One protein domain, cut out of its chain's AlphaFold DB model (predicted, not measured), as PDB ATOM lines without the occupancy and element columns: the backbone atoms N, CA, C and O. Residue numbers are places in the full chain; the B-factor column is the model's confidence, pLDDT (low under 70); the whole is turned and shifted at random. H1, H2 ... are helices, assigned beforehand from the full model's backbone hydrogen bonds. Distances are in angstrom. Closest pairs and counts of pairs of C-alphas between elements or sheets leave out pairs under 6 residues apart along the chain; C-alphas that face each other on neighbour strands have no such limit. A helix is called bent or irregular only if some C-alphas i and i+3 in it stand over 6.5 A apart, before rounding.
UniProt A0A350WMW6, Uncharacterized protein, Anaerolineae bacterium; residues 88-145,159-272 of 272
ATOM      1  N   SER A  88     -56.463  39.924   2.539       79.88
ATOM      2  CA  SER A  88     -55.550  40.336   3.610       79.88
ATOM      3  C   SER A  88     -55.016  39.126   4.368       79.88
ATOM      4  O   SER A  88     -53.809  39.012   4.539       79.88
ATOM      5  N   ALA A  89     -55.883  38.180   4.737       82.06
ATOM      6  CA  ALA A  89     -55.488  36.950   5.424       82.06
ATOM      7  C   ALA A  89     -54.496  36.123   4.593       82.06
ATOM      8  O   ALA A  89     -53.483  35.653   5.117       82.06
ATOM      9  N   SER A  90     -54.769  35.992   3.292       77.19
ATOM     10  CA  SER A  90     -53.930  35.240   2.354       77.19
ATOM     11  C   SER A  90     -52.575  35.908   2.135       77.19
ATOM     12  O   SER A  90     -51.550  35.233   2.178       77.19
ATOM     13  N   ILE A  91     -52.550  37.233   1.951       77.88
ATOM     14  CA  ILE A  91     -51.313  38.009   1.798       77.88
ATOM     15  C   ILE A  91     -50.450  37.845   3.050       77.88
ATOM     16  O   ILE A  91     -49.279  37.492   2.947       77.88
ATOM     17  N   SER A  92     -51.029  38.032   4.236       84.94
ATOM     18  CA  SER A  92     -50.302  37.889   5.502       84.94
ATOM     19  C   SER A  92     -49.768  36.479   5.721       84.94
ATOM     20  O   SER A  92     -48.643  36.321   6.188       84.94
ATOM     21  N   PHE A  93     -50.534  35.456   5.340       82.19
ATOM     22  CA  PHE A  93     -50.066  34.074   5.378       82.19
ATOM     23  C   PHE A  93     -48.891  33.843   4.422       82.19
ATOM     24  O   PHE A  93     -47.892  33.242   4.811       82.19
ATOM     25  N   LEU A  94     -48.969  34.376   3.199       85.69
ATOM     26  CA  LEU A  94     -47.917  34.246   2.192       85.69
ATOM     27  C   LEU A  94     -46.597  34.865   2.667       85.69
ATOM     28  O   LEU A  94     -45.545  34.268   2.465       85.69
ATOM     29  N   PHE A  95     -46.643  36.003   3.367       82.62
ATOM     30  CA  PHE A  95     -45.447  36.617   3.956       82.62
ATOM     31  C   PHE A  95     -44.788  35.766   5.051       82.62
ATOM     32  O   PHE A  95     -43.579  35.852   5.243       82.62
ATOM     33  N   ILE A  96     -45.557  34.940   5.759       87.69
ATOM     34  CA  ILE A  96     -45.062  34.135   6.887       87.69
ATOM     35  C   ILE A  96     -44.679  32.724   6.459       87.69
ATOM     36  O   ILE A  96     -43.847  32.086   7.105       87.69
ATOM     37  N   ALA A  97     -45.232  32.239   5.348       83.56
ATOM     38  CA  ALA A  97     -44.961  30.908   4.828       83.56
ATOM     39  C   ALA A  97     -43.454  30.584   4.702       83.56
ATOM     40  O   ALA A  97     -43.076  29.494   5.132       83.56
ATOM     41  N   PRO A  98     -42.566  31.484   4.219       81.50
ATOM     42  CA  PRO A  98     -41.128  31.211   4.186       81.50
ATOM     43  C   PRO A  98     -40.529  30.932   5.570       81.50
ATOM     44  O   PRO A  98     -39.721  30.017   5.705       81.50
ATOM     45  N   LEU A  99     -40.960  31.667   6.600       83.06
ATOM     46  CA  LEU A  99     -40.496  31.480   7.978       83.06
ATOM     47  C   LEU A  99     -41.013  30.161   8.565       83.06
ATOM     48  O   LEU A  99     -40.257  29.443   9.211       83.06
ATOM     49  N   ILE A 100     -42.268  29.794   8.276       83.62
ATOM     50  CA  ILE A 100     -42.828  28.486   8.664       83.62
ATOM     51  C   ILE A 100     -42.024  27.352   8.025       83.62
ATOM     52  O   ILE A 100     -41.676  26.384   8.697       83.62
ATOM     53  N   VAL A 101     -41.725  27.452   6.726       83.44
ATOM     54  CA  VAL A 101     -40.948  26.431   6.011       83.44
ATOM     55  C   VAL A 101     -39.540  26.320   6.592       83.44
ATOM     56  O   VAL A 101     -39.080  25.203   6.823       83.44
ATOM     57  N   LEU A 102     -38.879  27.449   6.858       78.81
ATOM     58  CA  LEU A 102     -37.543  27.484   7.451       78.81
ATOM     59  C   LEU A 102     -37.523  26.815   8.833       78.81
ATOM     60  O   LEU A 102     -36.693  25.940   9.079       78.81
ATOM     61  N   GLU A 103     -38.501  27.129   9.682       82.50
ATOM     62  CA  GLU A 103     -38.660  26.509  10.998       82.50
ATOM     63  C   GLU A 103     -38.908  24.995  10.901       82.50
ATOM     64  O   GLU A 103     -38.283  24.206  11.609       82.50
ATOM     65  N   ILE A 104     -39.786  24.558   9.989       83.31
ATOM     66  CA  ILE A 104     -40.059  23.129   9.760       83.31
ATOM     67  C   ILE A 104     -38.790  22.398   9.308       83.31
ATOM     68  O   ILE A 104     -38.559  21.259   9.723       83.31
ATOM     69  N   VAL A 105     -37.983  23.014   8.440       82.06
ATOM     70  CA  VAL A 105     -36.737  22.420   7.941       82.06
ATOM     71  C   VAL A 105     -35.714  22.288   9.066       82.06
ATOM     72  O   VAL A 105     -35.160  21.200   9.230       82.06
ATOM     73  N   ASN A 106     -35.514  23.334   9.869       78.75
ATOM     74  CA  ASN A 106     -34.545  23.310  10.965       78.75
ATOM     75  C   ASN A 106     -34.965  22.356  12.088       78.75
ATOM     76  O   ASN A 106     -34.151  21.567  12.566       78.75
ATOM     77  N   ARG A 107     -36.246  22.342  12.475       79.81
ATOM     78  CA  ARG A 107     -36.730  21.496  13.581       79.81
ATOM     79  C   ARG A 107     -36.610  20.005  13.337       79.81
ATOM     80  O   ARG A 107     -36.452  19.256  14.301       79.81
ATOM     81  N   ARG A 108     -36.635  19.557  12.077       79.50
ATOM     82  CA  ARG A 108     -36.377  18.144  11.743       79.50
ATOM     83  C   ARG A 108     -35.032  17.651  12.280       79.50
ATOM     84  O   ARG A 108     -34.859  16.444  12.407       79.50
ATOM     85  N   GLN A 109     -34.107  18.557  12.584       75.75
ATOM     86  CA  GLN A 109     -32.803  18.233  13.139       75.75
ATOM     87  C   GLN A 109     -32.781  18.176  14.678       75.75
ATOM     88  O   GLN A 109     -31.933  17.473  15.224       75.75
ATOM     89  N   PHE A 110     -33.702  18.855  15.376       74.50
ATOM     90  CA  PHE A 110     -33.609  19.095  16.828       74.50
ATOM     91  C   PHE A 110     -34.757  18.508  17.679       74.50
ATOM     92  O   PHE A 110     -34.668  18.540  18.899       74.50
ATOM     93  N   ASN A 111     -35.797  17.902  17.082       78.50
ATOM     94  CA  ASN A 111     -36.920  17.240  17.793       78.50
ATOM     95  C   ASN A 111     -37.721  18.126  18.773       78.50
ATOM     96  O   ASN A 111     -38.423  17.621  19.647       78.50
ATOM     97  N   GLU A 112     -37.669  19.443  18.631       78.62
ATOM     98  CA  GLU A 112     -38.426  20.358  19.481       78.62
ATOM     99  C   GLU A 112     -39.888  20.536  18.978       78.62
ATOM    100  O   GLU A 112     -40.174  20.387  17.781       78.62
ATOM    101  N   ALA A 113     -40.810  21.020  19.831       81.62
ATOM    102  CA  ALA A 113     -42.216  21.322  19.475       81.62
ATOM    103  C   ALA A 113     -42.445  22.662  18.730       81.62
ATOM    104  O   ALA A 113     -42.049  23.717  19.213       81.62
ATOM    105  N   PHE A 114     -43.116  22.635  17.572       81.25
ATOM    106  CA  PHE A 114     -43.300  23.804  16.694       81.25
ATOM    107  C   PHE A 114     -43.973  25.008  17.399       81.25
ATOM    108  O   PHE A 114     -45.020  24.825  18.030       81.25
ATOM    109  N   PRO A 115     -43.453  26.247  17.252       83.19
ATOM    110  CA  PRO A 115     -43.936  27.415  17.986       83.19
ATOM    111  C   PRO A 115     -45.195  28.011  17.332       83.19
ATOM    112  O   PRO A 115     -45.194  29.117  16.792       83.19
ATOM    113  N   PHE A 116     -46.313  27.283  17.387       78.31
ATOM    114  CA  PHE A 116     -47.587  27.688  16.771       78.31
ATOM    115  C   PHE A 116     -48.062  29.079  17.210       78.31
ATOM    116  O   PHE A 116     -48.595  29.837  16.397       78.31
ATOM    117  N   MET A 117     -47.854  29.428  18.481       75.94
ATOM    118  CA  MET A 117     -48.275  30.718  19.031       75.94
ATOM    119  C   MET A 117     -47.528  31.885  18.382       75.94
ATOM    120  O   MET A 117     -48.165  32.861  17.989       75.94
ATOM    121  N   LEU A 118     -46.212  31.756  18.185       82.81
ATOM    122  CA  LEU A 118     -45.385  32.769  17.525       82.81
ATOM    123  C   LEU A 118     -45.915  33.074  16.120       82.81
ATOM    124  O   LEU A 118     -46.206  34.225  15.798       82.81
ATOM    125  N   PHE A 119     -46.093  32.037  15.298       83.38
ATOM    126  CA  PHE A 119     -46.578  32.198  13.926       83.38
ATOM    127  C   PHE A 119     -48.006  32.733  13.865       83.38
ATOM    128  O   PHE A 119     -48.326  33.513  12.969       83.38
ATOM    129  N   THR A 120     -48.849  32.372  14.833       80.62
ATOM    130  CA  THR A 120     -50.209  32.913  14.944       80.62
ATOM    131  C   THR A 120     -50.182  34.412  15.236       80.62
ATOM    132  O   THR A 120     -50.874  35.177  14.566       80.62
ATOM    133  N   VAL A 121     -49.354  34.857  16.188       82.38
ATOM    134  CA  VAL A 121     -49.205  36.283  16.525       82.38
ATOM    135  C   VAL A 121     -48.608  37.056  15.350       82.38
ATOM    136  O   VAL A 121     -49.129  38.107  14.974       82.38
ATOM    137  N   LEU A 122     -47.560  36.525  14.719       86.19
ATOM    138  CA  LEU A 122     -46.948  37.120  13.532       86.19
ATOM    139  C   LEU A 122     -47.982  37.298  12.408       86.19
ATOM    140  O   LEU A 122     -48.065  38.365  11.794       86.19
ATOM    141  N   TRP A 123     -48.818  36.278  12.196       89.06
ATOM    142  CA  TRP A 123     -49.881  36.289  11.193       89.06
ATOM    143  C   TRP A 123     -50.961  37.308  11.501       89.06
ATOM    144  O   TRP A 123     -51.306  38.093  10.618       89.06
ATOM    145  N   LEU A 124     -51.426  37.376  12.746       84.38
ATOM    146  CA  LEU A 124     -52.398  38.381  13.171       84.38
ATOM    147  C   LEU A 124     -51.871  39.813  12.998       84.38
ATOM    148  O   LEU A 124     -52.618  40.675  12.535       84.38
ATOM    149  N   ASN A 125     -50.595  40.071  13.300       84.25
ATOM    150  CA  ASN A 125     -49.995  41.398  13.128       84.25
ATOM    151  C   ASN A 125     -49.907  41.810  11.648       84.25
ATOM    152  O   ASN A 125     -50.308  42.918  11.282       84.25
ATOM    153  N   LEU A 126     -49.441  40.919  10.766       86.25
ATOM    154  CA  LEU A 126     -49.422  41.199   9.323       86.25
ATOM    155  C   LEU A 126     -50.834  41.325   8.741       86.25
ATOM    156  O   LEU A 126     -51.067  42.145   7.843       86.25
ATOM    157  N   PHE A 127     -51.778  40.549   9.269       84.62
ATOM    158  CA  PHE A 127     -53.183  40.611   8.890       84.62
ATOM    159  C   PHE A 127     -53.797  41.957   9.259       84.62
ATOM    160  O   PHE A 127     -54.436  42.584   8.413       84.62
ATOM    161  N   ALA A 128     -53.525  42.458  10.464       84.44
ATOM    162  CA  ALA A 128     -53.923  43.791  10.902       84.44
ATOM    163  C   ALA A 128     -53.382  44.892   9.977       84.44
ATOM    164  O   ALA A 128     -54.150  45.736   9.507       84.44
ATOM    165  N   ILE A 129     -52.082  44.851   9.659       87.25
ATOM    166  CA  ILE A 129     -51.443  45.787   8.717       87.25
ATOM    167  C   ILE A 129     -52.168  45.762   7.366       87.25
ATOM    168  O   ILE A 129     -52.535  46.810   6.826       87.25
ATOM    169  N   SER A 130     -52.417  44.562   6.844       84.75
ATOM    170  CA  SER A 130     -53.062  44.363   5.544       84.75
ATOM    171  C   SER A 130     -54.505  44.877   5.545       84.75
ATOM    172  O   SER A 130     -54.900  45.587   4.622       84.75
ATOM    173  N   LEU A 131     -55.277  44.609   6.604       82.69
ATOM    174  CA  LEU A 131     -56.647  45.108   6.767       82.69
ATOM    175  C   LEU A 131     -56.731  46.637   6.784       82.69
ATOM    176  O   LEU A 131     -57.690  47.198   6.251       82.69
ATOM    177  N   ILE A 132     -55.747  47.309   7.381       83.62
ATOM    178  CA  ILE A 132     -55.714  48.773   7.468       83.62
ATOM    179  C   ILE A 132     -55.282  49.389   6.127       83.62
ATOM    180  O   ILE A 132     -55.898  50.348   5.656       83.62
ATOM    181  N   LEU A 133     -54.248  48.837   5.483       85.31
ATOM    182  CA  LEU A 133     -53.662  49.409   4.265       85.31
ATOM    183  C   LEU A 133     -54.465  49.123   2.994       85.31
ATOM    184  O   LEU A 133     -54.598  50.004   2.139       85.31
ATOM    185  N   LEU A 134     -55.004  47.911   2.854       84.12
ATOM    186  CA  LEU A 134     -55.677  47.468   1.636       84.12
ATOM    187  C   LEU A 134     -56.801  48.414   1.165       84.12
ATOM    188  O   LEU A 134     -56.778  48.805  -0.008       84.12
ATOM    189  N   PRO A 135     -57.755  48.850   2.012       81.25
ATOM    190  CA  PRO A 135     -58.826  49.728   1.553       81.25
ATOM    191  C   PRO A 135     -58.326  51.133   1.177       81.25
ATOM    192  O   PRO A 135     -58.882  51.749   0.266       81.25
ATOM    193  N   ILE A 136     -57.256  51.627   1.814       82.50
ATOM    194  CA  ILE A 136     -56.619  52.913   1.473       82.50
ATOM    195  C   ILE A 136     -55.960  52.815   0.091       82.50
ATOM    196  O   ILE A 136     -56.153  53.687  -0.761       82.50
ATOM    197  N   MET A 137     -55.229  51.727  -0.167       81.94
ATOM    198  CA  MET A 137     -54.604  51.473  -1.468       81.94
ATOM    199  C   MET A 137     -55.640  51.339  -2.588       81.94
ATOM    200  O   MET A 137     -55.455  51.907  -3.666       81.94
ATOM    201  N   GLN A 138     -56.740  50.623  -2.341       83.06
ATOM    202  CA  GLN A 138     -57.832  50.478  -3.306       83.06
ATOM    203  C   GLN A 138     -58.499  51.824  -3.611       83.06
ATOM    204  O   GLN A 138     -58.689  52.154  -4.779       83.06
ATOM    205  N   ALA A 139     -58.785  52.630  -2.584       80.50
ATOM    206  CA  ALA A 139     -59.370  53.958  -2.759       80.50
ATOM    207  C   ALA A 139     -58.470  54.886  -3.590       80.50
ATOM    208  O   ALA A 139     -58.954  55.619  -4.452       80.50
ATOM    209  N   ARG A 140     -57.150  54.814  -3.383       78.56
ATOM    210  CA  ARG A 140     -56.180  55.573  -4.182       78.56
ATOM    211  C   ARG A 140     -56.187  55.153  -5.657       78.56
ATOM    212  O   ARG A 140     -56.100  56.020  -6.519       78.56
ATOM    213  N   ARG A 141     -56.316  53.853  -5.953       78.44
ATOM    214  CA  ARG A 141     -56.394  53.345  -7.338       78.44
ATOM    215  C   ARG A 141     -57.658  53.811  -8.062       78.44
ATOM    216  O   ARG A 141     -57.592  54.136  -9.242       78.44
ATOM    217  N   THR A 142     -58.794  53.878  -7.369       76.94
ATOM    218  CA  THR A 142     -60.041  54.392  -7.961       76.94
ATOM    219  C   THR A 142     -60.012  55.906  -8.169       76.94
ATOM    220  O   THR A 142     -60.610  56.407  -9.112       76.94
ATOM    221  N   ALA A 143     -59.281  56.645  -7.329       74.38
ATOM    222  CA  ALA A 143     -59.154  58.094  -7.458       74.38
ATOM    223  C   ALA A 143     -58.432  58.503  -8.752       74.38
ATOM    224  O   ALA A 143     -58.834  59.463  -9.403       74.38
ATOM    225  N   SER A 144     -57.399  57.754  -9.161       68.56
ATOM    226  CA  SER A 144     -56.615  58.061 -10.367       68.56
ATOM    227  C   SER A 144     -57.393  57.947 -11.680       68.56
ATOM    228  O   SER A 144     -56.916  58.427 -12.701       68.56
ATOM    229  N   THR A 145     -58.577  57.329 -11.673       74.00
ATOM    230  CA  THR A 145     -59.418  57.188 -12.872       74.00
ATOM    231  C   THR A 145     -60.448  58.309 -13.048       74.00
ATOM    232  O   THR A 145     -61.083  58.385 -14.096       74.00
ATOM    233  N   SER A 159     -59.088  69.073  18.349       50.66
ATOM    234  CA  SER A 159     -59.472  67.907  19.178       50.66
ATOM    235  C   SER A 159     -58.718  66.628  18.801       50.66
ATOM    236  O   SER A 159     -58.480  65.745  19.621       50.66
ATOM    237  N   THR A 160     -58.290  66.551  17.550       51.38
ATOM    238  CA  THR A 160     -57.637  65.394  16.947       51.38
ATOM    239  C   THR A 160     -56.171  65.211  17.350       51.38
ATOM    240  O   THR A 160     -55.668  64.088  17.358       51.38
ATOM    241  N   LEU A 161     -55.485  66.296  17.718       60.50
ATOM    242  CA  LEU A 161     -54.084  66.262  18.148       60.50
ATOM    243  C   LEU A 161     -53.952  65.578  19.522       60.50
ATOM    244  O   LEU A 161     -53.084  64.729  19.718       60.50
ATOM    245  N   PHE A 162     -54.895  65.849  20.429       60.88
ATOM    246  CA  PHE A 162     -54.973  65.194  21.736       60.88
ATOM    247  C   PHE A 162     -55.266  63.696  21.631       60.88
ATOM    248  O   PHE A 162     -54.663  62.914  22.360       60.88
ATOM    249  N   ALA A 163     -56.123  63.281  20.691       56.66
ATOM    250  CA  ALA A 163     -56.400  61.864  20.464       56.66
ATOM    251  C   ALA A 163     -55.151  61.103  19.986       56.66
ATOM    252  O   ALA A 163     -54.874  60.016  20.483       56.66
ATOM    253  N   SER A 164     -54.355  61.688  19.082       55.41
ATOM    254  CA  SER A 164     -53.110  61.069  18.610       55.41
ATOM    255  C   SER A 164     -52.037  60.990  19.698       55.41
ATOM    256  O   SER A 164     -51.353  59.972  19.800       55.41
ATOM    257  N   ILE A 165     -51.880  62.045  20.505       68.69
ATOM    258  CA  ILE A 165     -50.928  62.055  21.624       68.69
ATOM    259  C   ILE A 165     -51.341  61.018  22.672       68.69
ATOM    260  O   ILE A 165     -50.507  60.234  23.113       68.69
ATOM    261  N   ALA A 166     -52.628  60.957  23.024       68.06
ATOM    262  CA  ALA A 166     -53.142  59.968  23.966       68.06
ATOM    263  C   ALA A 166     -52.898  58.531  23.474       68.06
ATOM    264  O   ALA A 166     -52.479  57.681  24.255       68.06
ATOM    265  N   LEU A 167     -53.087  58.274  22.176       62.56
ATOM    266  CA  LEU A 167     -52.888  56.950  21.579       62.56
ATOM    267  C   LEU A 167     -51.410  56.524  21.556       62.56
ATOM    268  O   LEU A 167     -51.121  55.342  21.706       62.56
ATOM    269  N   PHE A 168     -50.481  57.477  21.414       64.38
ATOM    270  CA  PHE A 168     -49.036  57.220  21.465       64.38
ATOM    271  C   PHE A 168     -48.522  57.043  22.901       64.38
ATOM    272  O   PHE A 168     -47.680  56.189  23.168       64.38
ATOM    273  N   LEU A 169     -49.048  57.832  23.844       72.25
ATOM    274  CA  LEU A 169     -48.652  57.767  25.250       72.25
ATOM    275  C   LEU A 169     -49.214  56.538  25.963       72.25
ATOM    276  O   LEU A 169     -48.575  56.042  26.883       72.25
ATOM    277  N   PHE A 170     -50.369  56.019  25.543       72.44
ATOM    278  CA  PHE A 170     -51.002  54.868  26.185       72.44
ATOM    279  C   PHE A 170     -50.079  53.635  26.294       72.44
ATOM    280  O   PHE A 170     -49.830  53.209  27.420       72.44
ATOM    281  N   PRO A 171     -49.494  53.080  25.210       69.62
ATOM    282  CA  PRO A 171     -48.583  51.937  25.329       69.62
ATOM    283  C   PRO A 171     -47.302  52.281  26.104       69.62
ATOM    284  O   PRO A 171     -46.803  51.446  26.856       69.62
ATOM    285  N   LEU A 172     -46.806  53.520  25.989       73.62
ATOM    286  CA  LEU A 172     -45.633  53.982  26.734       73.62
ATOM    287  C   LEU A 172     -45.889  53.998  28.249       73.62
ATOM    288  O   LEU A 172     -45.014  53.616  29.019       73.62
ATOM    289  N   ILE A 173     -47.096  54.385  28.672       76.69
ATOM    290  CA  ILE A 173     -47.515  54.375  30.078       76.69
ATOM    291  C   ILE A 173     -47.517  52.947  30.630       76.69
ATOM    292  O   ILE A 173     -47.027  52.743  31.736       76.69
ATOM    293  N   PHE A 174     -48.000  51.954  29.877       71.56
ATOM    294  CA  PHE A 174     -47.957  50.555  30.325       71.56
ATOM    295  C   PHE A 174     -46.527  50.027  30.463       71.56
ATOM    296  O   PHE A 174     -46.229  49.369  31.456       71.56
ATOM    297  N   ILE A 175     -45.635  50.363  29.526       75.62
ATOM    298  CA  ILE A 175     -44.210  49.996  29.607       75.62
ATOM    299  C   ILE A 175     -43.545  50.662  30.821       75.62
ATOM    300  O   ILE A 175     -42.811  50.012  31.562       75.62
ATOM    301  N   LEU A 176     -43.824  51.946  31.063       77.81
ATOM    302  CA  LEU A 176     -43.325  52.675  32.234       77.81
ATOM    303  C   LEU A 176     -43.847  52.079  33.546       77.81
ATOM    304  O   LEU A 176     -43.074  51.903  34.482       77.81
ATOM    305  N   LEU A 177     -45.140  51.753  33.618       77.06
ATOM    306  CA  LEU A 177     -45.755  51.133  34.796       77.06
ATOM    307  C   LEU A 177     -45.147  49.759  35.109       77.06
ATOM    308  O   LEU A 177     -44.941  49.449  36.284       77.06
ATOM    309  N   ASP A 178     -44.832  48.973  34.078       77.88
ATOM    310  CA  ASP A 178     -44.150  47.683  34.220       77.88
ATOM    311  C   ASP A 178     -42.698  47.854  34.679       77.88
ATOM    312  O   ASP A 178     -42.280  47.245  35.663       77.88
ATOM    313  N   SER A 179     -41.962  48.790  34.070       78.69
ATOM    314  CA  SER A 179     -40.590  49.120  34.473       78.69
ATOM    315  C   SER A 179     -40.490  49.646  35.908       78.69
ATOM    316  O   SER A 179     -39.457  49.458  36.549       78.69
ATOM    317  N   MET A 180     -41.527  50.314  36.418       85.00
ATOM    318  CA  MET A 180     -41.594  50.771  37.811       85.00
ATOM    319  C   MET A 180     -42.004  49.659  38.788       85.00
ATOM    320  O   MET A 180     -42.059  49.899  39.995       85.00
ATOM    321  N   GLY A 181     -42.330  48.458  38.298       84.50
ATOM    322  CA  GLY A 181     -42.803  47.336  39.110       84.50
ATOM    323  C   GLY A 181     -44.194  47.547  39.717       84.50
ATOM    324  O   GLY A 181     -44.601  46.781  40.589       84.50
ATOM    325  N   TRP A 182     -44.929  48.578  39.286       83.31
ATOM    326  CA  TRP A 182     -46.277  48.879  39.786       83.31
ATOM    327  C   TRP A 182     -47.307  47.872  39.282       83.31
ATOM    328  O   TRP A 182     -48.254  47.524  39.986       83.31
ATOM    329  N   ILE A 183     -47.116  47.405  38.053       83.19
ATOM    330  CA  ILE A 183     -47.907  46.353  37.428       83.19
ATOM    331  C   ILE A 183     -46.901  45.350  36.883       83.19
ATOM    332  O   ILE A 183     -45.920  45.751  36.286       83.19
ATOM    333  N   SER A 184     -47.129  44.055  37.079       84.12
ATOM    334  CA  SER A 184     -46.374  43.037  36.347       84.12
ATOM    335  C   SER A 184     -47.220  42.609  35.159       84.12
ATOM    336  O   SER A 184     -48.147  41.809  35.325       84.12
ATOM    337  N   LEU A 185     -46.931  43.151  33.972       79.56
ATOM    338  CA  LEU A 185     -47.627  42.768  32.737       79.56
ATOM    339  C   LEU A 185     -47.502  41.263  32.508       79.56
ATOM    340  O   LEU A 185     -48.478  40.603  32.159       79.56
ATOM    341  N   ASN A 186     -46.328  40.709  32.815       79.25
ATOM    342  CA  ASN A 186     -46.077  39.277  32.739       79.25
ATOM    343  C   ASN A 186     -47.064  38.479  33.611       79.25
ATOM    344  O   ASN A 186     -47.751  37.589  33.119       79.25
ATOM    345  N   ARG A 187     -47.232  38.855  34.887       82.75
ATOM    346  CA  ARG A 187     -48.186  38.195  35.795       82.75
ATOM    347  C   ARG A 187     -49.644  38.421  35.394       82.75
ATOM    348  O   ARG A 187     -50.500  37.582  35.659       82.75
ATOM    349  N   PHE A 188     -49.940  39.561  34.779       79.62
ATOM    350  CA  PHE A 188     -51.287  39.911  34.348       79.62
ATOM    351  C   PHE A 188     -51.744  39.071  33.146       79.62
ATOM    352  O   PHE A 188     -52.878  38.589  33.130       79.62
ATOM    353  N   PHE A 189     -50.853  38.839  32.177       79.56
ATOM    354  CA  PHE A 189     -51.147  38.027  30.993       79.56
ATOM    355  C   PHE A 189     -50.952  36.527  31.215       79.56
ATOM    356  O   PHE A 189     -51.744  35.737  30.708       79.56
ATOM    357  N   ASN A 190     -49.951  36.128  31.998       81.50
ATOM    358  CA  ASN A 190     -49.610  34.715  32.190       81.50
ATOM    359  C   ASN A 190     -50.163  34.135  33.499       81.50
ATOM    360  O   ASN A 190     -50.045  32.940  33.753       81.50
ATOM    361  N   GLY A 191     -50.820  34.959  34.316       85.31
ATOM    362  CA  GLY A 191     -51.349  34.551  35.609       85.31
ATOM    363  C   GLY A 191     -50.258  34.390  36.677       85.31
ATOM    364  O   GLY A 191     -49.081  34.682  36.456       85.31
ATOM    365  N   PRO A 192     -50.640  33.957  37.891       86.50
ATOM    366  CA  PRO A 192     -49.699  33.763  38.992       86.50
ATOM    367  C   PRO A 192     -48.828  32.509  38.837       86.50
ATOM    368  O   PRO A 192     -47.809  32.424  39.518       86.50
ATOM    369  N   ASN A 193     -49.227  31.553  37.991       87.38
ATOM    370  CA  ASN A 193     -48.503  30.312  37.754       87.38
ATOM    371  C   ASN A 193     -48.267  30.129  36.241       87.38
ATOM    372  O   ASN A 193     -49.227  29.825  35.533       87.38
ATOM    373  N   PRO A 194     -47.029  30.312  35.747       76.88
ATOM    374  CA  PRO A 194     -46.733  30.310  34.313       76.88
ATOM    375  C   PRO A 194     -46.911  28.938  33.651       76.88
ATOM    376  O   PRO A 194     -47.029  28.864  32.431       76.88
ATOM    377  N   GLU A 195     -46.961  27.851  34.427       83.31
ATOM    378  CA  GLU A 195     -47.119  26.499  33.878       83.31
ATOM    379  C   GLU A 195     -48.569  26.141  33.533       83.31
ATOM    380  O   GLU A 195     -48.824  25.125  32.885       83.31
ATOM    381  N   GLN A 196     -49.540  26.959  33.954       86.06
ATOM    382  CA  GLN A 196     -50.950  26.704  33.681       86.06
ATOM    383  C   GLN A 196     -51.501  27.686  32.644       86.06
ATOM    384  O   GLN A 196     -51.304  28.895  32.769       86.06
ATOM    385  N   PRO A 197     -52.248  27.202  31.632       78.31
ATOM    386  CA  PRO A 197     -52.866  28.076  30.648       78.31
ATOM    387  C   PRO A 197     -53.893  28.991  31.325       78.31
ATOM    388  O   PRO A 197     -54.948  28.552  31.789       78.31
ATOM    389  N   TYR A 198     -53.589  30.287  31.366       86.56
ATOM    390  CA  TYR A 198     -54.450  31.294  31.974       86.56
ATOM    391  C   TYR A 198     -55.418  31.888  30.940       86.56
ATOM    392  O   TYR A 198     -55.124  32.884  30.277       86.56
ATOM    393  N   LEU A 199     -56.596  31.267  30.799       84.19
ATOM    394  CA  LEU A 199     -57.624  31.633  29.809       84.19
ATOM    395  C   LEU A 199     -57.957  33.138  29.814       84.19
ATOM    396  O   LEU A 199     -58.072  33.754  28.757       84.19
ATOM    397  N   PHE A 200     -58.093  33.740  31.000       82.81
ATOM    398  CA  PHE A 200     -58.416  35.162  31.129       82.81
ATOM    399  C   PHE A 200     -57.343  36.052  30.492       82.81
ATOM    400  O   PHE A 200     -57.671  36.969  29.741       82.81
ATOM    401  N   GLY A 201     -56.066  35.748  30.734       79.12
ATOM    402  CA  GLY A 201     -54.949  36.472  30.136       79.12
ATOM    403  C   GLY A 201     -54.904  36.341  28.615       79.12
ATOM    404  O   GLY A 201     -54.653  37.328  27.925       79.12
ATOM    405  N   GLN A 202     -55.251  35.169  28.073       79.81
ATOM    406  CA  GLN A 202     -55.354  34.957  26.624       79.81
ATOM    407  C   GLN A 202     -56.488  35.779  25.996       79.81
ATOM    408  O   GLN A 202     -56.269  36.462  24.995       79.81
ATOM    409  N   ILE A 203     -57.686  35.761  26.596       79.19
ATOM    410  CA  ILE A 203     -58.833  36.562  26.132       79.19
ATOM    411  C   ILE A 203     -58.488  38.050  26.174       79.19
ATOM    412  O   ILE A 203     -58.777  38.786  25.231       79.19
ATOM    413  N   LEU A 204     -57.846  38.494  27.252       80.31
ATOM    414  CA  LEU A 204     -57.474  39.889  27.424       80.31
ATOM    415  C   LEU A 204     -56.380  40.326  26.448       80.31
ATOM    416  O   LEU A 204     -56.469  41.415  25.889       80.31
ATOM    417  N   SER A 205     -55.388  39.472  26.193       79.12
ATOM    418  CA  SER A 205     -54.366  39.703  25.167       79.12
ATOM    419  C   SER A 205     -54.999  39.835  23.779       79.12
ATOM    420  O   SER A 205     -54.759  40.820  23.082       79.12
ATOM    421  N   LEU A 206     -55.904  38.919  23.415       78.12
ATOM    422  CA  LEU A 206     -56.661  38.998  22.162       78.12
ATOM    423  C   LEU A 206     -57.489  40.284  22.069       78.12
ATOM    424  O   LEU A 206     -57.471  40.958  21.037       78.12
ATOM    425  N   ALA A 207     -58.183  40.654  23.147       80.56
ATOM    426  CA  ALA A 207     -58.953  41.889  23.207       80.56
ATOM    427  C   ALA A 207     -58.048  43.111  22.988       80.56
ATOM    428  O   ALA A 207     -58.344  43.944  22.131       80.56
ATOM    429  N   LEU A 208     -56.909  43.184  23.679       80.00
ATOM    430  CA  LEU A 208     -55.958  44.286  23.545       80.00
ATOM    431  C   LEU A 208     -55.333  44.369  22.151       80.00
ATOM    432  O   LEU A 208     -55.183  45.477  21.645       80.00
ATOM    433  N   ILE A 209     -55.032  43.238  21.505       79.25
ATOM    434  CA  ILE A 209     -54.546  43.204  20.115       79.25
ATOM    435  C   ILE A 209     -55.640  43.666  19.142       79.25
ATOM    436  O   ILE A 209     -55.344  44.333  18.152       79.25
ATOM    437  N   SER A 210     -56.914  43.374  19.418       78.62
ATOM    438  CA  SER A 210     -58.025  43.764  18.537       78.62
ATOM    439  C   SER A 210     -58.347  45.268  18.560       78.62
ATOM    440  O   SER A 210     -58.801  45.815  17.552       78.62
ATOM    441  N   ILE A 211     -58.069  45.964  19.671       83.75
ATOM    442  CA  ILE A 211     -58.312  47.410  19.829       83.75
ATOM    443  C   ILE A 211     -57.587  48.258  18.767       83.75
ATOM    444  O   ILE A 211     -58.269  49.020  18.073       83.75
ATOM    445  N   PRO A 212     -56.253  48.164  18.574       82.81
ATOM    446  CA  PRO A 212     -55.554  48.944  17.555       82.81
ATOM    447  C   PRO A 212     -56.015  48.594  16.135       82.81
ATOM    448  O   PRO A 212     -56.048  49.476  15.279       82.81
ATOM    449  N   ILE A 213     -56.456  47.357  15.880       82.62
ATOM    450  CA  ILE A 213     -57.046  46.973  14.585       82.62
ATOM    451  C   ILE A 213     -58.339  47.757  14.347       82.62
ATOM    452  O   ILE A 213     -58.487  48.426  13.322       82.62
ATOM    453  N   GLY A 214     -59.260  47.723  15.314       80.00
ATOM    454  CA  GLY A 214     -60.512  48.476  15.248       80.00
ATOM    455  C   GLY A 214     -60.272  49.980  15.099       80.00
ATOM    456  O   GLY A 214     -60.876  50.618  14.235       80.00
ATOM    457  N   ALA A 215     -59.337  50.534  15.875       84.00
ATOM    458  CA  ALA A 215     -58.949  51.940  15.800       84.00
ATOM    459  C   ALA A 215     -58.386  52.312  14.420       84.00
ATOM    460  O   ALA A 215     -58.784  53.333  13.859       84.00
ATOM    461  N   GLY A 216     -57.525  51.472  13.838       84.06
ATOM    462  CA  GLY A 216     -56.964  51.680  12.504       84.06
ATOM    463  C   GLY A 216     -58.034  51.664  11.411       84.06
ATOM    464  O   GLY A 216     -58.045  52.541  10.548       84.06
ATOM    465  N   ILE A 217     -58.991  50.733  11.486       84.88
ATOM    466  CA  ILE A 217     -60.126  50.663  10.550       84.88
ATOM    467  C   ILE A 217     -61.012  51.909  10.675       84.88
ATOM    468  O   ILE A 217     -61.377  52.513   9.662       84.88
ATOM    469  N   ILE A 218     -61.357  52.315  11.900       84.06
ATOM    470  CA  ILE A 218     -62.191  53.499  12.153       84.06
ATOM    471  C   ILE A 218     -61.476  54.767  11.674       84.06
ATOM    472  O   ILE A 218     -62.085  55.579  10.977       84.06
ATOM    473  N   ALA A 219     -60.185  54.917  11.979       85.75
ATOM    474  CA  ALA A 219     -59.384  56.056  11.546       85.75
ATOM    475  C   ALA A 219     -59.145  56.071  10.028       85.75
ATOM    476  O   ALA A 219     -59.074  57.143   9.436       85.75
ATOM    477  N   GLY A 220     -59.080  54.915   9.367       85.50
ATOM    478  CA  GLY A 220     -58.930  54.832   7.915       85.50
ATOM    479  C   GLY A 220     -60.174  55.264   7.130       85.50
ATOM    480  O   GLY A 220     -60.049  55.729   5.995       85.50
ATOM    481  N   ARG A 221     -61.382  55.152   7.707       88.19
ATOM    482  CA  ARG A 221     -62.654  55.420   7.001       88.19
ATOM    483  C   ARG A 221     -62.740  56.817   6.359       88.19
ATOM    484  O   ARG A 221     -63.068  56.870   5.172       88.19
ATOM    485  N   PRO A 222     -62.438  57.932   7.056       88.12
ATOM    486  CA  PRO A 222     -62.467  59.267   6.452       88.12
ATOM    487  C   PRO A 222     -61.476  59.419   5.292       88.12
ATOM    488  O   PRO A 222     -61.824  59.985   4.258       88.12
ATOM    489  N   ILE A 223     -60.274  58.845   5.425       89.06
ATOM    490  CA  ILE A 223     -59.238  58.856   4.379       89.06
ATOM    491  C   ILE A 223     -59.762  58.152   3.125       89.06
ATOM    492  O   ILE A 223     -59.690  58.701   2.028       89.06
ATOM    493  N   ILE A 224     -60.340  56.960   3.290       87.56
ATOM    494  CA  ILE A 224     -60.917  56.169   2.195       87.56
ATOM    495  C   ILE A 224     -62.022  56.953   1.480       87.56
ATOM    496  O   ILE A 224     -62.036  56.994   0.250       87.56
ATOM    497  N   HIS A 225     -62.932  57.583   2.229       88.56
ATOM    498  CA  HIS A 225     -64.012  58.384   1.648       88.56
ATOM    499  C   HIS A 225     -63.480  59.566   0.838       88.56
ATOM    500  O   HIS A 225     -63.925  59.778  -0.289       88.56
ATOM    501  N   THR A 226     -62.504  60.305   1.373       87.38
ATOM    502  CA  THR A 226     -61.921  61.446   0.663       87.38
ATOM    503  C   THR A 226     -61.130  61.019  -0.568       87.38
ATOM    504  O   THR A 226     -61.284  61.641  -1.614       87.38
ATOM    505  N   LEU A 227     -60.351  59.937  -0.491       84.25
ATOM    506  CA  LEU A 227     -59.650  59.393  -1.657       84.25
ATOM    507  C   LEU A 227     -60.635  58.956  -2.749       84.25
ATOM    508  O   LEU A 227     -60.439  59.294  -3.911       84.25
ATOM    509  N   ARG A 228     -61.724  58.262  -2.392       84.88
ATOM    510  CA  ARG A 228     -62.765  57.866  -3.361       84.88
ATOM    511  C   ARG A 228     -63.448  59.058  -4.030       84.88
ATOM    512  O   ARG A 228     -63.878  58.931  -5.166       84.88
ATOM    513  N   ALA A 229     -63.522  60.199  -3.350       86.06
ATOM    514  CA  ALA A 229     -64.032  61.448  -3.909       86.06
ATOM    515  C   ALA A 229     -62.993  62.217  -4.757       86.06
ATOM    516  O   ALA A 229     -63.242  63.360  -5.130       86.06
ATOM    517  N   GLY A 230     -61.818  61.636  -5.032       84.31
ATOM    518  CA  GLY A 230     -60.732  62.297  -5.767       84.31
ATOM    519  C   GLY A 230     -59.923  63.297  -4.931       84.31
ATOM    520  O   GLY A 230     -59.137  64.068  -5.477       84.31
ATOM    521  N   GLY A 231     -60.109  63.310  -3.610       85.38
ATOM    522  CA  GLY A 231     -59.367  64.167  -2.693       85.38
ATOM    523  C   GLY A 231     -57.962  63.649  -2.367       85.38
ATOM    524  O   GLY A 231     -57.555  62.552  -2.747       85.38
ATOM    525  N   SER A 232     -57.206  64.452  -1.617       87.75
ATOM    526  CA  SER A 232     -55.851  64.105  -1.173       87.75
ATOM    527  C   SER A 232     -55.855  63.276   0.116       87.75
ATOM    528  O   SER A 232     -56.674  63.492   1.010       87.75
ATOM    529  N   LEU A 233     -54.864  62.390   0.250       84.50
ATOM    530  CA  LEU A 233     -54.562  61.626   1.469       84.50
ATOM    531  C   LEU A 233     -54.366  62.541   2.699       84.50
ATOM    532  O   LEU A 233     -54.693  62.161   3.821       84.50
ATOM    533  N   PHE A 234     -53.871  63.763   2.480       86.75
ATOM    534  CA  PHE A 234     -53.576  64.744   3.529       86.75
ATOM    535  C   PHE A 234     -54.783  65.576   3.978       86.75
ATOM    536  O   PHE A 234     -54.630  66.455   4.822       86.75
ATOM    537  N   ALA A 235     -55.985  65.304   3.461       86.19
ATOM    538  CA  ALA A 235     -57.194  65.996   3.906       86.19
ATOM    539  C   ALA A 235     -57.531  65.720   5.385       86.19
ATOM    540  O   ALA A 235     -58.159  66.551   6.035       86.19
ATOM    541  N   HIS A 236     -57.081  64.577   5.920       86.31
ATOM    542  CA  HIS A 236     -57.338  64.136   7.296       86.31
ATOM    543  C   HIS A 236     -56.030  63.810   8.034       86.31
ATOM    544  O   HIS A 236     -55.765  62.640   8.327       86.31
ATOM    545  N   PRO A 237     -55.187  64.814   8.348       83.44
ATOM    546  CA  PRO A 237     -53.834  64.583   8.858       83.44
ATOM    547  C   PRO A 237     -53.825  63.791  10.168       83.44
ATOM    548  O   PRO A 237     -52.987  62.922  10.359       83.44
ATOM    549  N   ALA A 238     -54.797  64.016  11.050       82.06
ATOM    550  CA  ALA A 238     -54.865  63.307  12.322       82.06
ATOM    551  C   ALA A 238     -55.220  61.824  12.179       82.06
ATOM    552  O   ALA A 238     -54.580  60.972  12.786       82.06
ATOM    553  N   HIS A 239     -56.216  61.509  11.348       86.62
ATOM    554  CA  HIS A 239     -56.566  60.128  11.033       86.62
ATOM    555  C   HIS A 239     -55.387  59.392  10.393       86.62
ATOM    556  O   HIS A 239     -55.125  58.238  10.726       86.62
ATOM    557  N   LEU A 240     -54.641  60.084   9.530       85.62
ATOM    558  CA  LEU A 240     -53.432  59.554   8.923       85.62
ATOM    559  C   LEU A 240     -52.332  59.286   9.955       85.62
ATOM    560  O   LEU A 240     -51.725  58.220   9.901       85.62
ATOM    561  N   VAL A 241     -52.102  60.192  10.911       84.75
ATOM    562  CA  VAL A 241     -51.137  59.963  11.999       84.75
ATOM    563  C   VAL A 241     -51.551  58.759  12.847       84.75
ATOM    564  O   VAL A 241     -50.709  57.910  13.116       84.75
ATOM    565  N   ILE A 242     -52.834  58.624  13.208       85.38
ATOM    566  CA  ILE A 242     -53.330  57.461  13.968       85.38
ATOM    567  C   ILE A 242     -53.061  56.159  13.205       85.38
ATOM    568  O   ILE A 242     -52.488  55.225  13.766       85.38
ATOM    569  N   VAL A 243     -53.428  56.103  11.920       88.56
ATOM    570  CA  VAL A 243     -53.166  54.939  11.060       88.56
ATOM    571  C   VAL A 243     -51.666  54.648  10.985       88.56
ATOM    572  O   VAL A 243     -51.261  53.501  11.157       88.56
ATOM    573  N   PHE A 244     -50.836  55.671  10.779       87.81
ATOM    574  CA  PHE A 244     -49.385  55.526  10.692       87.81
ATOM    575  C   PHE A 244     -48.774  54.983  11.990       87.81
ATOM    576  O   PHE A 244     -47.983  54.047  11.936       87.81
ATOM    577  N   VAL A 245     -49.171  55.513  13.150       86.00
ATOM    578  CA  VAL A 245     -48.706  55.042  14.464       86.00
ATOM    579  C   VAL A 245     -49.092  53.580  14.680       86.00
ATOM    580  O   VAL A 245     -48.245  52.781  15.066       86.00
ATOM    581  N   ILE A 246     -50.339  53.207  14.383       88.25
ATOM    582  CA  ILE A 246     -50.807  51.821  14.523       88.25
ATOM    583  C   ILE A 246     -49.992  50.882  13.622       88.25
ATOM    584  O   ILE A 246     -49.506  49.851  14.084       88.25
ATOM    585  N   LEU A 247     -49.789  51.255  12.356       89.19
ATOM    586  CA  LEU A 247     -48.981  50.475  11.415       89.19
ATOM    587  C   LEU A 247     -47.521  50.358  11.860       89.19
ATOM    588  O   LEU A 247     -46.933  49.282  11.743       89.19
ATOM    589  N   PHE A 248     -46.945  51.438  12.386       85.81
ATOM    590  CA  PHE A 248     -45.588  51.441  12.917       85.81
ATOM    591  C   PHE A 248     -45.452  50.472  14.096       85.81
ATOM    592  O   PHE A 248     -44.543  49.646  14.092       85.81
ATOM    593  N   LEU A 249     -46.384  50.499  15.054       85.56
ATOM    594  CA  LEU A 249     -46.383  49.584  16.201       85.56
ATOM    595  C   LEU A 249     -46.495  48.116  15.768       85.56
ATOM    596  O   LEU A 249     -45.716  47.284  16.231       85.56
ATOM    597  N   PHE A 250     -47.402  47.800  14.838       87.00
ATOM    598  CA  PHE A 250     -47.516  46.445  14.294       87.00
ATOM    599  C   PHE A 250     -46.243  46.004  13.563       87.00
ATOM    600  O   PHE A 250     -45.799  44.869  13.727       87.00
ATOM    601  N   THR A 251     -45.620  46.902  12.798       84.00
ATOM    602  CA  THR A 251     -44.369  46.613  12.081       84.00
ATOM    603  C   THR A 251     -43.218  46.367  13.054       84.00
ATOM    604  O   THR A 251     -42.476  45.403  12.884       84.00
ATOM    605  N   MET A 252     -43.094  47.189  14.099       80.38
ATOM    606  CA  MET A 252     -42.096  46.999  15.154       80.38
ATOM    607  C   MET A 252     -42.315  45.686  15.912       80.38
ATOM    608  O   MET A 252     -41.346  44.993  16.201       80.38
ATOM    609  N   SER A 253     -43.570  45.308  16.183       84.50
ATOM    610  CA  SER A 253     -43.893  44.014  16.798       84.50
ATOM    611  C   SER A 253     -43.460  42.843  15.912       84.50
ATOM    612  O   SER A 253     -42.776  41.943  16.391       84.50
ATOM    613  N   VAL A 254     -43.775  42.878  14.613       84.69
ATOM    614  CA  VAL A 254     -43.335  41.859  13.642       84.69
ATOM    615  C   VAL A 254     -41.810  41.778  13.575       84.69
ATOM    616  O   VAL A 254     -41.255  40.686  13.661       84.69
ATOM    617  N   ALA A 255     -41.128  42.919  13.456       82.69
ATOM    618  CA  ALA A 255     -39.670  42.970  13.392       82.69
ATOM    619  C   ALA A 255     -39.019  42.438  14.676       82.69
ATOM    620  O   ALA A 255     -38.053  41.686  14.593       82.69
ATOM    621  N   GLY A 256     -39.574  42.778  15.843       81.88
ATOM    622  CA  GLY A 256     -39.120  42.273  17.136       81.88
ATOM    623  C   GLY A 256     -39.254  40.756  17.243       81.88
ATOM    624  O   GLY A 256     -38.280  40.093  17.576       81.88
ATOM    625  N   LEU A 257     -40.415  40.200  16.872       84.81
ATOM    626  CA  LEU A 257     -40.638  38.747  16.869       84.81
ATOM    627  C   LEU A 257     -39.691  38.014  15.912       84.81
ATOM    628  O   LEU A 257     -39.202  36.938  16.236       84.81
ATOM    629  N   ILE A 258     -39.421  38.583  14.733       83.12
ATOM    630  CA  ILE A 258     -38.474  37.990  13.779       83.12
ATOM    631  C   ILE A 258     -37.044  38.062  14.316       83.12
ATOM    632  O   ILE A 258     -36.312  37.090  14.172       83.12
ATOM    633  N   ALA A 259     -36.639  39.188  14.908       83.88
ATOM    634  CA  ALA A 259     -35.291  39.377  15.438       83.88
ATOM    635  C   ALA A 259     -35.000  38.436  16.612       83.88
ATOM    636  O   ALA A 259     -33.940  37.815  16.642       83.88
ATOM    637  N   ASP A 260     -35.959  38.301  17.528       82.56
ATOM    638  CA  ASP A 260     -35.898  37.394  18.675       82.56
ATOM    639  C   ASP A 260     -35.711  35.933  18.231       82.56
ATOM    640  O   ASP A 260     -34.852  35.209  18.723       82.56
ATOM    641  N   GLN A 261     -36.436  35.532  17.187       86.38
ATOM    642  CA  GLN A 261     -36.469  34.150  16.709       86.38
ATOM    643  C   GLN A 261     -35.459  33.873  15.585       86.38
ATOM    644  O   GLN A 261     -35.362  32.750  15.084       86.38
ATOM    645  N   TRP A 262     -34.666  34.874  15.189       86.50
ATOM    646  CA  TRP A 262     -33.754  34.780  14.047       86.50
ATOM    647  C   TRP A 262     -32.695  33.693  14.231       86.50
ATOM    648  O   TRP A 262     -32.402  32.944  13.300       86.50
ATOM    649  N   SER A 263     -32.147  33.560  15.441       84.44
ATOM    650  CA  SER A 263     -31.170  32.513  15.767       84.44
ATOM    651  C   SER A 263     -31.754  31.110  15.562       84.44
ATOM    652  O   SER A 263     -31.085  30.231  15.013       84.44
ATOM    653  N   CYS A 264     -33.030  30.928  15.900       83.75
ATOM    654  CA  CYS A 264     -33.756  29.675  15.708       83.75
ATOM    655  C   CYS A 264     -34.059  29.381  14.240       83.75
ATOM    656  O   CYS A 264     -33.820  28.273  13.744       83.75
ATOM    657  N   PHE A 265     -34.434  30.413  13.489       82.12
ATOM    658  CA  PHE A 265     -34.563  30.331  12.036       82.12
ATOM    659  C   PHE A 265     -33.244  30.002  11.324       82.12
ATOM    660  O   PHE A 265     -33.262  29.487  10.206       82.12
ATOM    661  N   MET A 266     -32.096  30.225  11.963       83.50
ATOM    662  CA  MET A 266     -30.781  29.837  11.443       83.50
ATOM    663  C   MET A 266     -30.298  28.464  11.943       83.50
ATOM    664  O   MET A 266     -29.232  28.011  11.525       83.50
ATOM    665  N   GLY A 267     -31.074  27.783  12.794       79.81
ATOM    666  CA  GLY A 267     -30.763  26.442  13.292       79.81
ATOM    667  C   GLY A 267     -29.685  26.416  14.378       79.81
ATOM    668  O   GLY A 267     -28.974  25.417  14.509       79.81
ATOM    669  N   VAL A 268     -29.528  27.508  15.130       83.31
ATOM    670  CA  VAL A 268     -28.672  27.538  16.323       83.31
ATOM    671  C   VAL A 268     -29.330  26.696  17.423       83.31
ATOM    672  O   VAL A 268     -30.534  26.779  17.628       83.31
ATOM    673  N   GLN A 269     -28.551  25.860  18.114       74.25
ATOM    674  CA  GLN A 269     -29.040  25.089  19.263       74.25
ATOM    675  C   GLN A 269     -29.242  26.015  20.471       74.25
ATOM    676  O   GLN A 269     -28.355  26.823  20.743       74.25
ATOM    677  N   PHE A 270     -30.345  25.841  21.211       71.69
ATOM    678  CA  PHE A 270     -30.730  26.631  22.397       71.69
ATOM    679  C   PHE A 270     -31.034  28.107  22.077       71.69
ATOM    680  O   PHE A 270     -30.192  28.980  22.268       71.69
ATOM    681  N   CYS A 271     -32.244  28.382  21.583       71.12
ATOM    682  CA  CYS A 271     -32.704  29.736  21.241       71.12
ATOM    683  C   CYS A 271     -33.566  30.406  22.324       71.12
ATOM    684  O   CYS A 271     -34.358  31.287  21.987       71.12
ATOM    685  N   ASP A 272     -33.473  29.942  23.570       58.47
ATOM    686  CA  ASP A 272     -34.259  30.480  24.686       58.47
ATOM    687  C   ASP A 272     -33.725  31.836  25.180       58.47
ATOM    688  O   ASP A 272     -32.485  32.041  25.158       58.47
TER     689      ASP A 272
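This is residues 88 to 145 and 159 to 272 of the 272 residues of an uncharacterized protein of Anaerolineae bacterium (UniProt A0A350WMW6). The long helix H5 runs in one rough layer with both arms of H2 and with the first arm of H1, while H6 and the first arm of H3 make a second layer over it; the two layers meet where H6 packs on the first arm of H2 and where residues 212 to 223 of H5 cross residues 239 to 246 of H6, and the first residues of H5 splay away from H6, leaving a rather loose, partly open slab. Short H4 packs on the first residues of H5 at one end, near the second arm of H3, and the second arm of H1 meets the end of H6. The printed part has 172 residues, with six named helices, H1 to H6 in chain order, and no named strand; its class is all helix. The whole is only just loose, close to compact, with a radius of gyration of the C-alphas of 19.2 A and spans of 56 by 41 by 25 A.

Begin with H5, residues 199 to 228: find C-alpha 199 at (-57.624, 31.633, 29.809), from which the helix runs 42.6 A to C-alpha 228. It has a kink of 32 degrees near residue 222 and is only just irregular, with C-alphas 219 and 222 6.8 A apart. H6, residues 237 to 265, spans 39.4 A and ends at C-alpha 265 at (-34.563, 30.331, 12.036); it has a kink of 31 degrees near residue 259 and is irregular, with C-alphas 260 and 263 7.4 A apart. Three helices are bent, though by its hydrogen bonds each was assigned as one helix. H2, residues 116 to 143, has C-alphas 132 and 135 6.8 A apart; its arms are H2a, 116 to 132, 24.4 A long, and H2b, 135 to 143. H1, residues 88 to 107, has C-alphas 95 and 98 6.9 A apart; its arms are H1a, 88 to 95, beginning at C-alpha 88 at (-55.550, 40.336, 3.610), and H1b, 98 to 107. H3, residues 159 to 179, has C-alphas 168 and 171 6.6 A apart; its arms are H3a, 159 to 168, and H3b, 171 to 179. H4 is residues 185 to 190.

Look first at Ala 219 and His 239, the closest C-alphas of H5 and H6 at 5.0 A; the two helices touch at a steep tilt of 46 degrees, opposite ways. H5 touches H2b with residues 220 to 228 alone, closest at Ala 139 and Arg 228, 5.2 A between C-alphas. H5 also touches H2a, closest at Ile 132 and Ile 217, 5.7 A. At its other end H5 touches H4, where the C-alphas of Phe 189 and Gly 201 are 4.2 A apart. H6 is the hub, touching four helices. It touches H2a at a shallow tilt of 25 degrees, opposite ways, closest at Asn 125 and Phe 250, 5.7 A. It touches H3a, closest at Thr 160 and Ala 238, 5.8 A, and H1b, closest at Glu 103 and Phe 265, 5.7 A. H1a touches H2a, closest at Ser 88 and Ser 130, 5.1 A. H3b is close to but not clearly touching H4, and apart from H5 and H6. Every O i to N i+4 pair is within hydrogen-bond range in H1a, H1b, H2a, H2b, H3b and H4, against 5 of 6 in H3a, 22 of 26 in H5 and 23 of 25 in H6.

The two C-alphas farthest apart are those of Thr 145 and Asn 193, 58.3 A. Residues 146 to 158 are not printed, and C-alphas 145 and 159 stand 33.8 A apart across this cut. Of the links printed whole, H3 to H4 is tight, the others are short, and there is no long one. The mean pLDDT of the printed part is 80.7; look for values under 70 at residue 144, residues 159 to 168, residue 171 and residue 272, the chain's last.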